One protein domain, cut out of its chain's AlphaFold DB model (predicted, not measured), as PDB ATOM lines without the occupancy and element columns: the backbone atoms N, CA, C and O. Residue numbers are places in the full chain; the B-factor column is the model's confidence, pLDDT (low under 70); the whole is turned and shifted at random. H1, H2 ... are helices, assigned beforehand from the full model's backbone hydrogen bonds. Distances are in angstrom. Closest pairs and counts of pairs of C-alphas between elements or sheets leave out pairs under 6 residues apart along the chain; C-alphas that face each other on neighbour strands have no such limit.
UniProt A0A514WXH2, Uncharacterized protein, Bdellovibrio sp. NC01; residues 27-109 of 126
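What this domain is: This is residues 27 to 109 of the 126 residues of an uncharacterized protein of Bdellovibrio sp. NC01 (UniProt A0A514WXH2). Three helical hairpins follow one another along the longest axis: H3 to H6 pack as a four-helix body, and the H1 and H2 hairpin lies off one end. The printed part has 83 residues with six named helices, H1 to H6, and no named strand: all helix. It is compact, radius of gyration of the C-alphas 12.2 A, spanning 34 by 28 by 17 A.

Where its parts are: H1, residues 27 to 32, begins with C-alpha 27 at (177.555, 191.924, 134.874). H2 is 36 to 48, 18.6 A; H3 53 to 59; H4 65 to 75, 15.5 A; H5 82 to 90; H6 96 to 105, ending at (187.027, 206.282, 154.128).

How they stand to each other: H1 and H2 touch, closest C-alphas Cys 30 and Val 39, 5.5 A. H2 and H3 are apart. H3 touches H4 at Cys 59 and Cys 71, C-alphas 5.5 A apart. H4 and H6 run the same way, a shallow tilt of 6 degrees. Every O i to N i+4 pair is within hydrogen-bond range in H2, H3, H4 and H6; H5 has 3 of 5, H1 0 of 2 but 2 of 3 O i to N i+3.

The domain as a whole: The printed part has no cut and no long link. Residue 109 alone is under 70.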
ATOM      1  N   GLN A  27     178.436 193.093 134.946       84.50
ATOM      2  CA  GLN A  27     177.555 191.924 134.874       84.50
ATOM      3  C   GLN A  27     177.937 190.835 135.888       84.50
ATOM      4  O   GLN A  27     177.048 190.171 136.412       84.50
ATOM      5  N   GLY A  28     179.228 190.707 136.213       87.69
ATOM      6  CA  GLY A  28     179.735 189.710 137.158       87.69
ATOM      7  C   GLY A  28     179.321 189.960 138.610       87.69
ATOM      8  O   GLY A  28     179.331 189.034 139.412       87.69
ATOM      9  N   PHE A  29     178.884 191.174 138.970       91.00
ATOM     10  CA  PHE A  29     178.328 191.422 140.306       91.00
ATOM     11  C   PHE A  29     177.026 190.652 140.544       91.00
ATOM     12  O   PHE A  29     176.715 190.319 141.684       91.00
ATOM     13  N   CYS A  30     176.267 190.350 139.487       92.88
ATOM     14  CA  CYS A  30     174.999 189.638 139.619       92.88
ATOM     15  C   CYS A  30     175.156 188.128 139.786       92.88
ATOM     16  O   CYS A  30     174.193 187.481 140.192       92.88
ATOM     17  N   ASP A  31     176.352 187.585 139.549       92.12
ATOM     18  CA  ASP A  31     176.646 186.158 139.721       92.12
ATOM     19  C   ASP A  31     176.585 185.724 141.197       92.12
ATOM     20  O   ASP A  31     176.537 184.531 141.494       92.12
ATOM     21  N   ARG A  32     176.542 186.684 142.134       92.31
ATOM     22  CA  ARG A  32     176.337 186.416 143.565       92.31
ATOM     23  C   ARG A  32     174.923 185.935 143.904       92.31
ATOM     24  O   ARG A  32     174.731 185.280 144.923       92.31
ATOM     25  N   PHE A  33     173.936 186.254 143.067       93.38
ATOM     26  CA  PHE A  33     172.536 185.928 143.321       93.38
ATOM     27  C   PHE A  33     172.139 184.630 142.616       93.38
ATOM     28  O   PHE A  33     172.470 184.410 141.455       93.38
ATOM     29  N   VAL A  34     171.367 183.787 143.304       91.69
ATOM     30  CA  VAL A  34     170.871 182.513 142.750       91.69
ATOM     31  C   VAL A  34     169.452 182.646 142.185       91.69
ATOM     32  O   VAL A  34     169.080 181.927 141.262       91.69
ATOM     33  N   GLY A  35     168.635 183.555 142.726       92.62
ATOM     34  CA  GLY A  35     167.246 183.730 142.301       92.62
ATOM     35  C   GLY A  35     167.115 184.578 141.036       92.62
ATOM     36  O   GLY A  35     167.592 185.708 141.005       92.62
ATOM     37  N   ASP A  36     166.379 184.094 140.029       91.81
ATOM     38  CA  ASP A  36     166.156 184.807 138.752       91.81
ATOM     39  C   ASP A  36     165.640 186.242 138.936       91.81
ATOM     40  O   ASP A  36     166.008 187.162 138.197       91.81
ATOM     41  N   LYS A  37     164.788 186.444 139.946       93.62
ATOM     42  CA  LYS A  37     164.268 187.764 140.311       93.62
ATOM     43  C   LYS A  37     165.384 188.686 140.806       93.62
ATOM     44  O   LYS A  37     165.460 189.825 140.352       93.62
ATOM     45  N   ASP A  38     166.243 188.196 141.692       91.88
ATOM     46  CA  ASP A  38     167.316 188.978 142.311       91.88
ATOM     47  C   ASP A  38     168.424 189.277 141.293       91.88
ATOM     48  O   ASP A  38     168.900 190.408 141.205       91.88
ATOM     49  N   VAL A  39     168.738 188.315 140.417       93.75
ATOM     50  CA  VAL A  39     169.628 188.515 139.262       93.75
ATOM     51  C   VAL A  39     169.083 189.603 138.336       93.75
ATOM     52  O   VAL A  39     169.827 190.484 137.900       93.75
ATOM     53  N   SER A  40     167.783 189.574 138.033       93.00
ATOM     54  CA  SER A  40     167.150 190.577 137.166       93.00
ATOM     55  C   SER A  40     167.178 191.973 137.793       93.00
ATOM     56  O   SER A  40     167.527 192.940 137.117       93.00
ATOM     57  N   GLN A  41     166.882 192.076 139.094       92.94
ATOM     58  CA  GLN A  41     166.965 193.334 139.843       92.94
ATOM     59  C   GLN A  41     168.394 193.873 139.899       92.94
ATOM     60  O   GLN A  41     168.614 195.067 139.700       92.94
ATOM     61  N   CYS A  42     169.371 192.993 140.113       93.31
ATOM     62  CA  CYS A  42     170.776 193.354 140.079       93.31
ATOM     63  C   CYS A  42     171.157 193.957 138.720       93.31
ATOM     64  O   CYS A  42     171.669 195.074 138.669       93.31
ATOM     65  N   LYS A  43     170.824 193.285 137.611       91.38
ATOM     66  CA  LYS A  43     171.131 193.776 136.256       91.38
ATOM     67  C   LYS A  43     170.530 195.153 135.989       91.38
ATOM     68  O   LYS A  43     171.206 196.013 135.427       91.38
ATOM     69  N   GLU A  44     169.287 195.372 136.409       90.44
ATOM     70  CA  GLU A  44     168.615 196.666 136.280       90.44
ATOM     71  C   GLU A  44     169.326 197.760 137.089       90.44
ATOM     72  O   GLU A  44     169.558 198.860 136.584       90.44
ATOM     73  N   LYS A  45     169.703 197.458 138.333       89.69
ATOM     74  CA  LYS A  45     170.358 198.408 139.235       89.69
ATOM     75  C   LYS A  45     171.747 198.797 138.727       89.69
ATOM     76  O   LYS A  45     172.061 199.980 138.686       89.69
ATOM     77  N   ILE A  46     172.524 197.838 138.228       88.50
ATOM     78  CA  ILE A  46     173.855 198.070 137.642       88.50
ATOM     79  C   ILE A  46     173.804 198.957 136.394       88.50
ATOM     80  O   ILE A  46     174.732 199.717 136.143       88.50
ATOM     81  N   GLN A  47     172.730 198.875 135.606       84.00
ATOM     82  CA  GLN A  47     172.555 199.724 134.422       84.00
ATOM     83  C   GLN A  47     172.131 201.158 134.761       84.00
ATOM     84  O   GLN A  47     172.345 202.060 133.954       84.00
ATOM     85  N   LYS A  48     171.479 201.363 135.910       87.12
ATOM     86  CA  LYS A  48     170.877 202.649 136.295       87.12
ATOM     87  C   LYS A  48     171.712 203.440 137.288       87.12
ATOM     88  O   LYS A  48     171.638 204.667 137.295       87.12
ATOM     89  N   ASP A  49     172.428 202.752 138.166       87.19
ATOM     90  CA  ASP A  49     173.173 203.392 139.235       87.19
ATOM     91  C   ASP A  49     174.533 203.870 138.730       87.19
ATOM     92  O   ASP A  49     175.318 203.118 138.161       87.19
ATOM     93  N   ASP A  50     174.819 205.140 138.995       85.81
ATOM     94  CA  ASP A  50     176.138 205.719 138.792       85.81
ATOM     95  C   ASP A  50     177.031 205.342 139.982       85.81
ATOM     96  O   ASP A  50     176.871 205.893 141.072       85.81
ATOM     97  N   VAL A  51     177.906 204.350 139.815       86.81
ATOM     98  CA  VAL A  51     178.792 203.845 140.878       86.81
ATOM     99  C   VAL A  51     180.235 203.745 140.411       86.81
ATOM    100  O   VAL A  51     180.532 203.359 139.284       86.81
ATOM    101  N   ASP A  52     181.172 204.006 141.317       87.31
ATOM    102  CA  ASP A  52     182.579 203.745 141.046       87.31
ATOM    103  C   ASP A  52     182.858 202.232 140.991       87.31
ATOM    104  O   ASP A  52     182.771 201.537 142.006       87.31
ATOM    105  N   TRP A  53     183.226 201.715 139.814       86.19
ATOM    106  CA  TRP A  53     183.463 200.281 139.600       86.19
ATOM    107  C   TRP A  53     184.560 199.681 140.489       86.19
ATOM    108  O   TRP A  53     184.483 198.501 140.846       86.19
ATOM    109  N   TYR A  54     185.556 200.471 140.898       88.31
ATOM    110  CA  TYR A  54     186.576 200.003 141.840       88.31
ATOM    111  C   TYR A  54     185.971 199.822 143.230       88.31
ATOM    112  O   TYR A  54     186.181 198.797 143.874       88.31
ATOM    113  N   ALA A  55     185.156 200.777 143.680       91.44
ATOM    114  CA  ALA A  55     184.485 200.667 144.969       91.44
ATOM    115  C   ALA A  55     183.452 199.531 144.967       91.44
ATOM    116  O   ALA A  55     183.393 198.760 145.923       91.44
ATOM    117  N   ALA A  56     182.713 199.362 143.866       92.50
ATOM    118  CA  ALA A  56     181.779 198.254 143.680       92.50
ATOM    119  C   ALA A  56     182.485 196.891 143.757       92.50
ATOM    120  O   ALA A  56     181.944 195.950 144.332       92.50
ATOM    121  N   THR A  57     183.722 196.800 143.263       92.00
ATOM    122  CA  THR A  57     184.562 195.597 143.387       92.00
ATOM    123  C   THR A  57     184.870 195.262 144.838       92.00
ATOM    124  O   THR A  57     184.728 194.112 145.240       92.00
ATOM    125  N   VAL A  58     185.215 196.259 145.655       93.88
ATOM    126  CA  VAL A  58     185.433 196.037 147.091       93.88
ATOM    127  C   VAL A  58     184.122 195.716 147.811       93.88
ATOM    128  O   VAL A  58     184.097 194.825 148.657       93.88
ATOM    129  N   CYS A  59     183.016 196.375 147.452       94.69
ATOM    130  CA  CYS A  59     181.691 196.020 147.961       94.69
ATOM    131  C   CYS A  59     181.318 194.579 147.604       94.69
ATOM    132  O   CYS A  59     180.683 193.902 148.403       94.69
ATOM    133  N   ASN A  60     181.745 194.065 146.452       94.12
ATOM    134  CA  ASN A  60     181.463 192.690 146.050       94.12
ATOM    135  C   ASN A  60     182.117 191.638 146.966       94.12
ATOM    136  O   ASN A  60     181.652 190.502 146.985       94.12
ATOM    137  N   LEU A  61     183.135 192.018 147.749       93.06
ATOM    138  CA  LEU A  61     183.785 191.167 148.755       93.06
ATOM    139  C   LEU A  61     182.997 191.057 150.072       93.06
ATOM    140  O   LEU A  61     183.425 190.349 150.979       93.06
ATOM    141  N   GLN A  62     181.886 191.784 150.208       93.62
ATOM    142  CA  GLN A  62     180.948 191.616 151.316       93.62
ATOM    143  C   GLN A  62     180.340 190.209 151.260       93.62
ATOM    144  O   GLN A  62     179.983 189.737 150.173       93.62
ATOM    145  N   HIS A  63     180.231 189.542 152.409       91.88
ATOM    146  CA  HIS A  63     179.742 188.164 152.468       91.88
ATOM    147  C   HIS A  63     178.220 188.092 152.360       91.88
ATOM    148  O   HIS A  63     177.694 187.208 151.686       91.88
ATOM    149  N   ASP A  64     177.512 189.009 153.021       92.94
ATOM    150  CA  ASP A  64     176.052 189.061 153.007       92.94
ATOM    151  C   ASP A  64     175.520 189.966 151.882       92.94
ATOM    152  O   ASP A  64     176.073 191.014 151.548       92.94
ATOM    153  N   ASP A  65     174.396 189.582 151.280       93.12
ATOM    154  CA  ASP A  65     173.812 190.360 150.186       93.12
ATOM    155  C   ASP A  65     173.259 191.716 150.651       93.12
ATOM    156  O   ASP A  65     173.260 192.686 149.889       93.12
ATOM    157  N   LYS A  66     172.809 191.837 151.908       93.31
ATOM    158  CA  LYS A  66     172.348 193.123 152.452       93.31
ATOM    159  C   LYS A  66     173.522 194.050 152.721       93.31
ATOM    160  O   LYS A  66     173.393 195.252 152.490       93.31
ATOM    161  N   THR A  67     174.652 193.530 153.198       94.75
ATOM    162  CA  THR A  67     175.868 194.334 153.407       94.75
ATOM    163  C   THR A  67     176.484 194.742 152.071       94.75
ATOM    164  O   THR A  67     176.883 195.899 151.924       94.75
ATOM    165  N   PHE A  68     176.440 193.871 151.056       95.19
ATOM    166  CA  PHE A  68     176.748 194.224 149.668       95.19
ATOM    167  C   PHE A  68     175.904 195.410 149.181       95.19
ATOM    168  O   PHE A  68     176.466 196.420 148.753       95.19
ATOM    169  N   TRP A  69     174.572 195.340 149.294       94.88
ATOM    170  CA  TRP A  69     173.698 196.426 148.835       94.88
ATOM    171  C   TRP A  69     173.843 197.711 149.656       94.88
ATOM    172  O   TRP A  69     173.848 198.799 149.087       94.88
ATOM    173  N   SER A  70     174.044 197.601 150.970       95.94
ATOM    174  CA  SER A  70     174.380 198.740 151.837       95.94
ATOM    175  C   SER A  70     175.662 199.438 151.370       95.94
ATOM    176  O   SER A  70     175.711 200.666 151.256       95.94
ATOM    177  N   CYS A  71     176.696 198.659 151.040       95.88
ATOM    178  CA  CYS A  71     177.940 199.181 150.490       95.88
ATOM    179  C   CYS A  71     177.710 199.839 149.121       95.88
ATOM    180  O   CYS A  71     178.121 200.983 148.925       95.88
ATOM    181  N   TRP A  72     176.980 199.178 148.217       94.62
ATOM    182  CA  TRP A  72     176.609 199.705 146.899       94.62
ATOM    183  C   TRP A  72     175.897 201.062 146.982       94.62
ATOM    184  O   TRP A  72     176.261 202.019 146.300       94.62
ATOM    185  N   ASP A  73     174.894 201.175 147.847       94.62
ATOM    186  CA  ASP A  73     174.140 202.416 148.006       94.62
ATOM    187  C   ASP A  73     175.011 203.531 148.600       94.62
ATOM    188  O   ASP A  73     174.857 204.699 148.240       94.62
ATOM    189  N   SER A  74     175.982 203.185 149.454       94.00
ATOM    190  CA  SER A  74     176.914 204.152 150.045       94.00
ATOM    191  C   SER A  74     177.901 204.769 149.046       94.00
ATOM    192  O   SER A  74     178.437 205.847 149.331       94.00
ATOM    193  N   ILE A  75     178.129 204.100 147.908       92.56
ATOM    194  CA  ILE A  75     179.069 204.517 146.855       92.56
ATOM    195  C   ILE A  75     178.384 205.154 145.641       92.56
ATOM    196  O   ILE A  75     179.057 205.639 144.732       92.56
ATOM    197  N   LYS A  76     177.050 205.170 145.615       90.62
ATOM    198  CA  LYS A  76     176.266 205.735 144.517       90.62
ATOM    199  C   LYS A  76     176.485 207.244 144.381       90.62
ATOM    200  O   LYS A  76     176.384 207.991 145.352       90.62
ATOM    201  N   GLY A  77     176.757 207.688 143.156       87.06
ATOM    202  CA  GLY A  77     177.049 209.078 142.799       87.06
ATOM    203  C   GLY A  77     178.362 209.597 143.388       87.06
ATOM    204  O   GLY A  77     178.562 210.807 143.470       87.06
ATOM    205  N   GLN A  78     179.231 208.702 143.856       88.81
ATOM    206  CA  GLN A  78     180.490 209.049 144.502       88.81
ATOM    207  C   GLN A  78     181.662 208.396 143.792       88.81
ATOM    208  O   GLN A  78     181.530 207.366 143.135       88.81
ATOM    209  N   SER A  79     182.832 209.000 143.956       87.50
ATOM    210  CA  SER A  79     184.084 208.449 143.468       87.50
ATOM    211  C   SER A  79     185.015 208.104 144.614       87.50
ATOM    212  O   SER A  79     184.924 208.648 145.719       87.50
ATOM    213  N   PHE A  80     185.932 207.184 144.340       88.75
ATOM    214  CA  PHE A  80     186.813 206.632 145.360       88.75
ATOM    215  C   PHE A  80     188.253 206.600 144.868       88.75
ATOM    216  O   PHE A  80     188.516 206.543 143.669       88.75
ATOM    217  N   ASN A  81     189.216 206.676 145.779       84.88
ATOM    218  CA  ASN A  81     190.627 206.539 145.447       84.88
ATOM    219  C   ASN A  81     190.981 205.045 145.335       84.88
ATOM    220  O   ASN A  81     190.973 204.358 146.356       84.88
ATOM    221  N   PRO A  82     191.341 204.534 144.146       82.75
ATOM    222  CA  PRO A  82     191.603 203.109 143.959       82.75
ATOM    223  C   PRO A  82     192.779 202.604 144.800       82.75
ATOM    224  O   PRO A  82     192.663 201.560 145.422       82.75
ATOM    225  N   ALA A  83     193.835 203.403 144.987       82.12
ATOM    226  CA  ALA A  83     194.954 203.028 145.859       82.12
ATOM    227  C   ALA A  83     194.564 202.931 147.351       82.12
ATOM    228  O   ALA A  83     195.218 202.244 148.134       82.12
ATOM    229  N   ALA A  84     193.516 203.646 147.775       86.19
ATOM    230  CA  ALA A  84     192.960 203.486 149.118       86.19
ATOM    231  C   ALA A  84     192.045 202.253 149.199       86.19
ATOM    232  O   ALA A  84     192.046 201.569 150.220       86.19
ATOM    233  N   LEU A  85     191.319 201.947 148.118       88.94
ATOM    234  CA  LEU A  85     190.477 200.757 147.997       88.94
ATOM    235  C   LEU A  85     191.279 199.451 147.941       88.94
ATOM    236  O   LEU A  85     190.803 198.462 148.493       88.94
ATOM    237  N   ASP A  86     192.490 199.448 147.370       87.25
ATOM    238  CA  ASP A  86     193.403 198.289 147.383       87.25
ATOM    239  C   ASP A  86     193.543 197.733 148.810       87.25
ATOM    240  O   ASP A  86     193.334 196.548 149.054       87.25
ATOM    241  N   LYS A  87     193.744 198.613 149.799       86.19
ATOM    242  CA  LYS A  87     193.873 198.231 151.218       86.19
ATOM    243  C   LYS A  87     192.600 197.607 151.788       86.19
ATOM    244  O   LYS A  87     192.667 196.757 152.674       86.19
ATOM    245  N   CYS A  88     191.440 198.038 151.293       89.75
ATOM    246  CA  CYS A  88     190.143 197.494 151.681       89.75
ATOM    247  C   CYS A  88     189.869 196.124 151.042       89.75
ATOM    248  O   CYS A  88     189.042 195.373 151.561       89.75
ATOM    249  N   ALA A  89     190.538 195.799 149.932       87.88
ATOM    250  CA  ALA A  89     190.421 194.525 149.226       87.88
ATOM    251  C   ALA A  89     191.471 193.491 149.672       87.88
ATOM    252  O   ALA A  89     191.144 192.314 149.798       87.88
ATOM    253  N   GLU A  90     192.706 193.920 149.951       85.38
ATOM    254  CA  GLU A  90     193.826 193.045 150.335       85.38
ATOM    255  C   GLU A  90     193.601 192.330 151.675       85.38
ATOM    256  O   GLU A  90     194.038 191.194 151.863       85.38
ATOM    257  N   ASN A  91     192.912 192.978 152.617       81.25
ATOM    258  CA  ASN A  91     192.653 192.390 153.922       81.25
ATOM    259  C   ASN A  91     191.409 191.482 153.881       81.25
ATOM    260  O   ASN A  91     190.260 191.940 153.961       81.25
ATOM    261  N   GLN A  92     191.652 190.175 153.749       79.25
ATOM    262  CA  GLN A  92     190.605 189.147 153.712       79.25
ATOM    263  C   GLN A  92     189.909 188.944 155.066       79.25
ATOM    264  O   GLN A  92     188.757 188.527 155.088       79.25
ATOM    265  N   GLU A  93     190.547 189.330 156.172       83.88
ATOM    266  CA  GLU A  93     190.015 189.165 157.533       83.88
ATOM    267  C   GLU A  93     189.068 190.302 157.957       83.88
ATOM    268  O   GLU A  93     188.526 190.284 159.064       83.88
ATOM    269  N   LEU A  94     188.863 191.323 157.112       88.12
ATOM    270  CA  LEU A  94     187.892 192.374 157.417       88.12
ATOM    271  C   LEU A  94     186.479 191.795 157.433       88.12
ATOM    272  O   LEU A  94     185.994 191.278 156.422       88.12
ATOM    273  N   SER A  95     185.796 191.987 158.561       94.00
ATOM    274  CA  SER A  95     184.346 191.823 158.619       94.00
ATOM    275  C   SER A  95     183.654 192.782 157.652       94.00
ATOM    276  O   SER A  95     184.193 193.831 157.288       94.00
ATOM    277  N   ASP A  96     182.418 192.455 157.296       92.94
ATOM    278  CA  ASP A  96     181.604 193.253 156.385       92.94
ATOM    279  C   ASP A  96     181.491 194.731 156.813       92.94
ATOM    280  O   ASP A  96     181.665 195.649 156.004       92.94
ATOM    281  N   VAL A  97     181.305 194.963 158.119       93.00
ATOM    282  CA  VAL A  97     181.250 196.305 158.726       93.00
ATOM    283  C   VAL A  97     182.576 197.042 158.552       93.00
ATOM    284  O   VAL A  97     182.597 198.160 158.040       93.00
ATOM    285  N   GLN A  98     183.695 196.409 158.911       95.06
ATOM    286  CA  GLN A  98     185.018 197.034 158.793       95.06
ATOM    287  C   GLN A  98     185.378 197.325 157.332       95.06
ATOM    288  O   GLN A  98     185.990 198.348 157.023       95.06
ATOM    289  N   ARG A  99     184.983 196.440 156.411       94.88
ATOM    290  CA  ARG A  99     185.192 196.645 154.976       94.88
ATOM    291  C   ARG A  99     184.360 197.814 154.461       94.88
ATOM    292  O   ARG A  99     184.883 198.633 153.709       94.88
ATOM    293  N   GLN A 100     183.106 197.939 154.896       93.81
ATOM    294  CA  GLN A 100     182.260 199.076 154.538       93.81
ATOM    295  C   GLN A 100     182.845 200.398 155.057       93.81
ATOM    296  O   GLN A 100     182.945 201.361 154.297       93.81
ATOM    297  N   GLU A 101     183.294 200.444 156.312       94.31
ATOM    298  CA  GLU A 101     183.971 201.618 156.883       94.31
ATOM    299  C   GLU A 101     185.235 201.988 156.090       94.31
ATOM    300  O   GLU A 101     185.453 203.161 155.776       94.31
ATOM    301  N   CYS A 102     186.027 200.986 155.690       94.06
ATOM    302  CA  CYS A 102     187.205 201.184 154.848       94.06
ATOM    303  C   CYS A 102     186.838 201.816 153.498       94.06
ATOM    304  O   CYS A 102     187.420 202.839 153.127       94.06
ATOM    305  N   VAL A 103     185.834 201.277 152.797       94.25
ATOM    306  CA  VAL A 103     185.361 201.824 151.513       94.25
ATOM    307  C   VAL A 103     184.911 203.274 151.671       94.25
ATOM    308  O   VAL A 103     185.359 204.135 150.918       94.25
ATOM    309  N   VAL A 104     184.094 203.583 152.681       92.81
ATOM    310  CA  VAL A 104     183.610 204.953 152.929       92.81
ATOM    311  C   VAL A 104     184.766 205.922 153.207       92.81
ATOM    312  O   VAL A 104     184.720 207.073 152.765       92.81
ATOM    313  N   SER A 105     185.828 205.468 153.877       92.06
ATOM    314  CA  SER A 105     187.027 206.282 154.128       92.06
ATOM    315  C   SER A 105     187.857 206.568 152.866       92.06
ATOM    316  O   SER A 105     188.620 207.533 152.838       92.06
ATOM    317  N   ALA A 106     187.680 205.777 151.803       90.75
ATOM    318  CA  ALA A 106     188.405 205.901 150.540       90.75
ATOM    319  C   ALA A 106     187.765 206.893 149.547       90.75
ATOM    320  O   ALA A 106     188.212 206.978 148.399       90.75
ATOM    321  N   ARG A 107     186.722 207.637 149.952       89.31
ATOM    322  CA  ARG A 107     186.059 208.655 149.115       89.31
ATOM    323  C   ARG A 107     187.058 209.666 148.548       89.31
ATOM    324  O   ARG A 107     187.971 210.120 149.235       89.31
ATOM    325  N   ALA A 108     186.850 210.048 147.293       81.50
ATOM    326  CA  ALA A 108     187.667 211.015 146.573       81.50
ATOM    327  C   ALA A 108     186.808 212.155 146.001       81.50
ATOM    328  O   ALA A 108     185.594 212.046 145.867       81.50
ATOM    329  N   GLY A 109     187.456 213.267 145.649       69.00
ATOM    330  CA  GLY A 109     186.827 214.417 144.987       69.00
ATOM    331  C   GLY A 109     186.901 214.366 143.457       69.00
ATOM    332  O   GLY A 109     187.041 215.416 142.838       69.00
TER     333      GLY A 109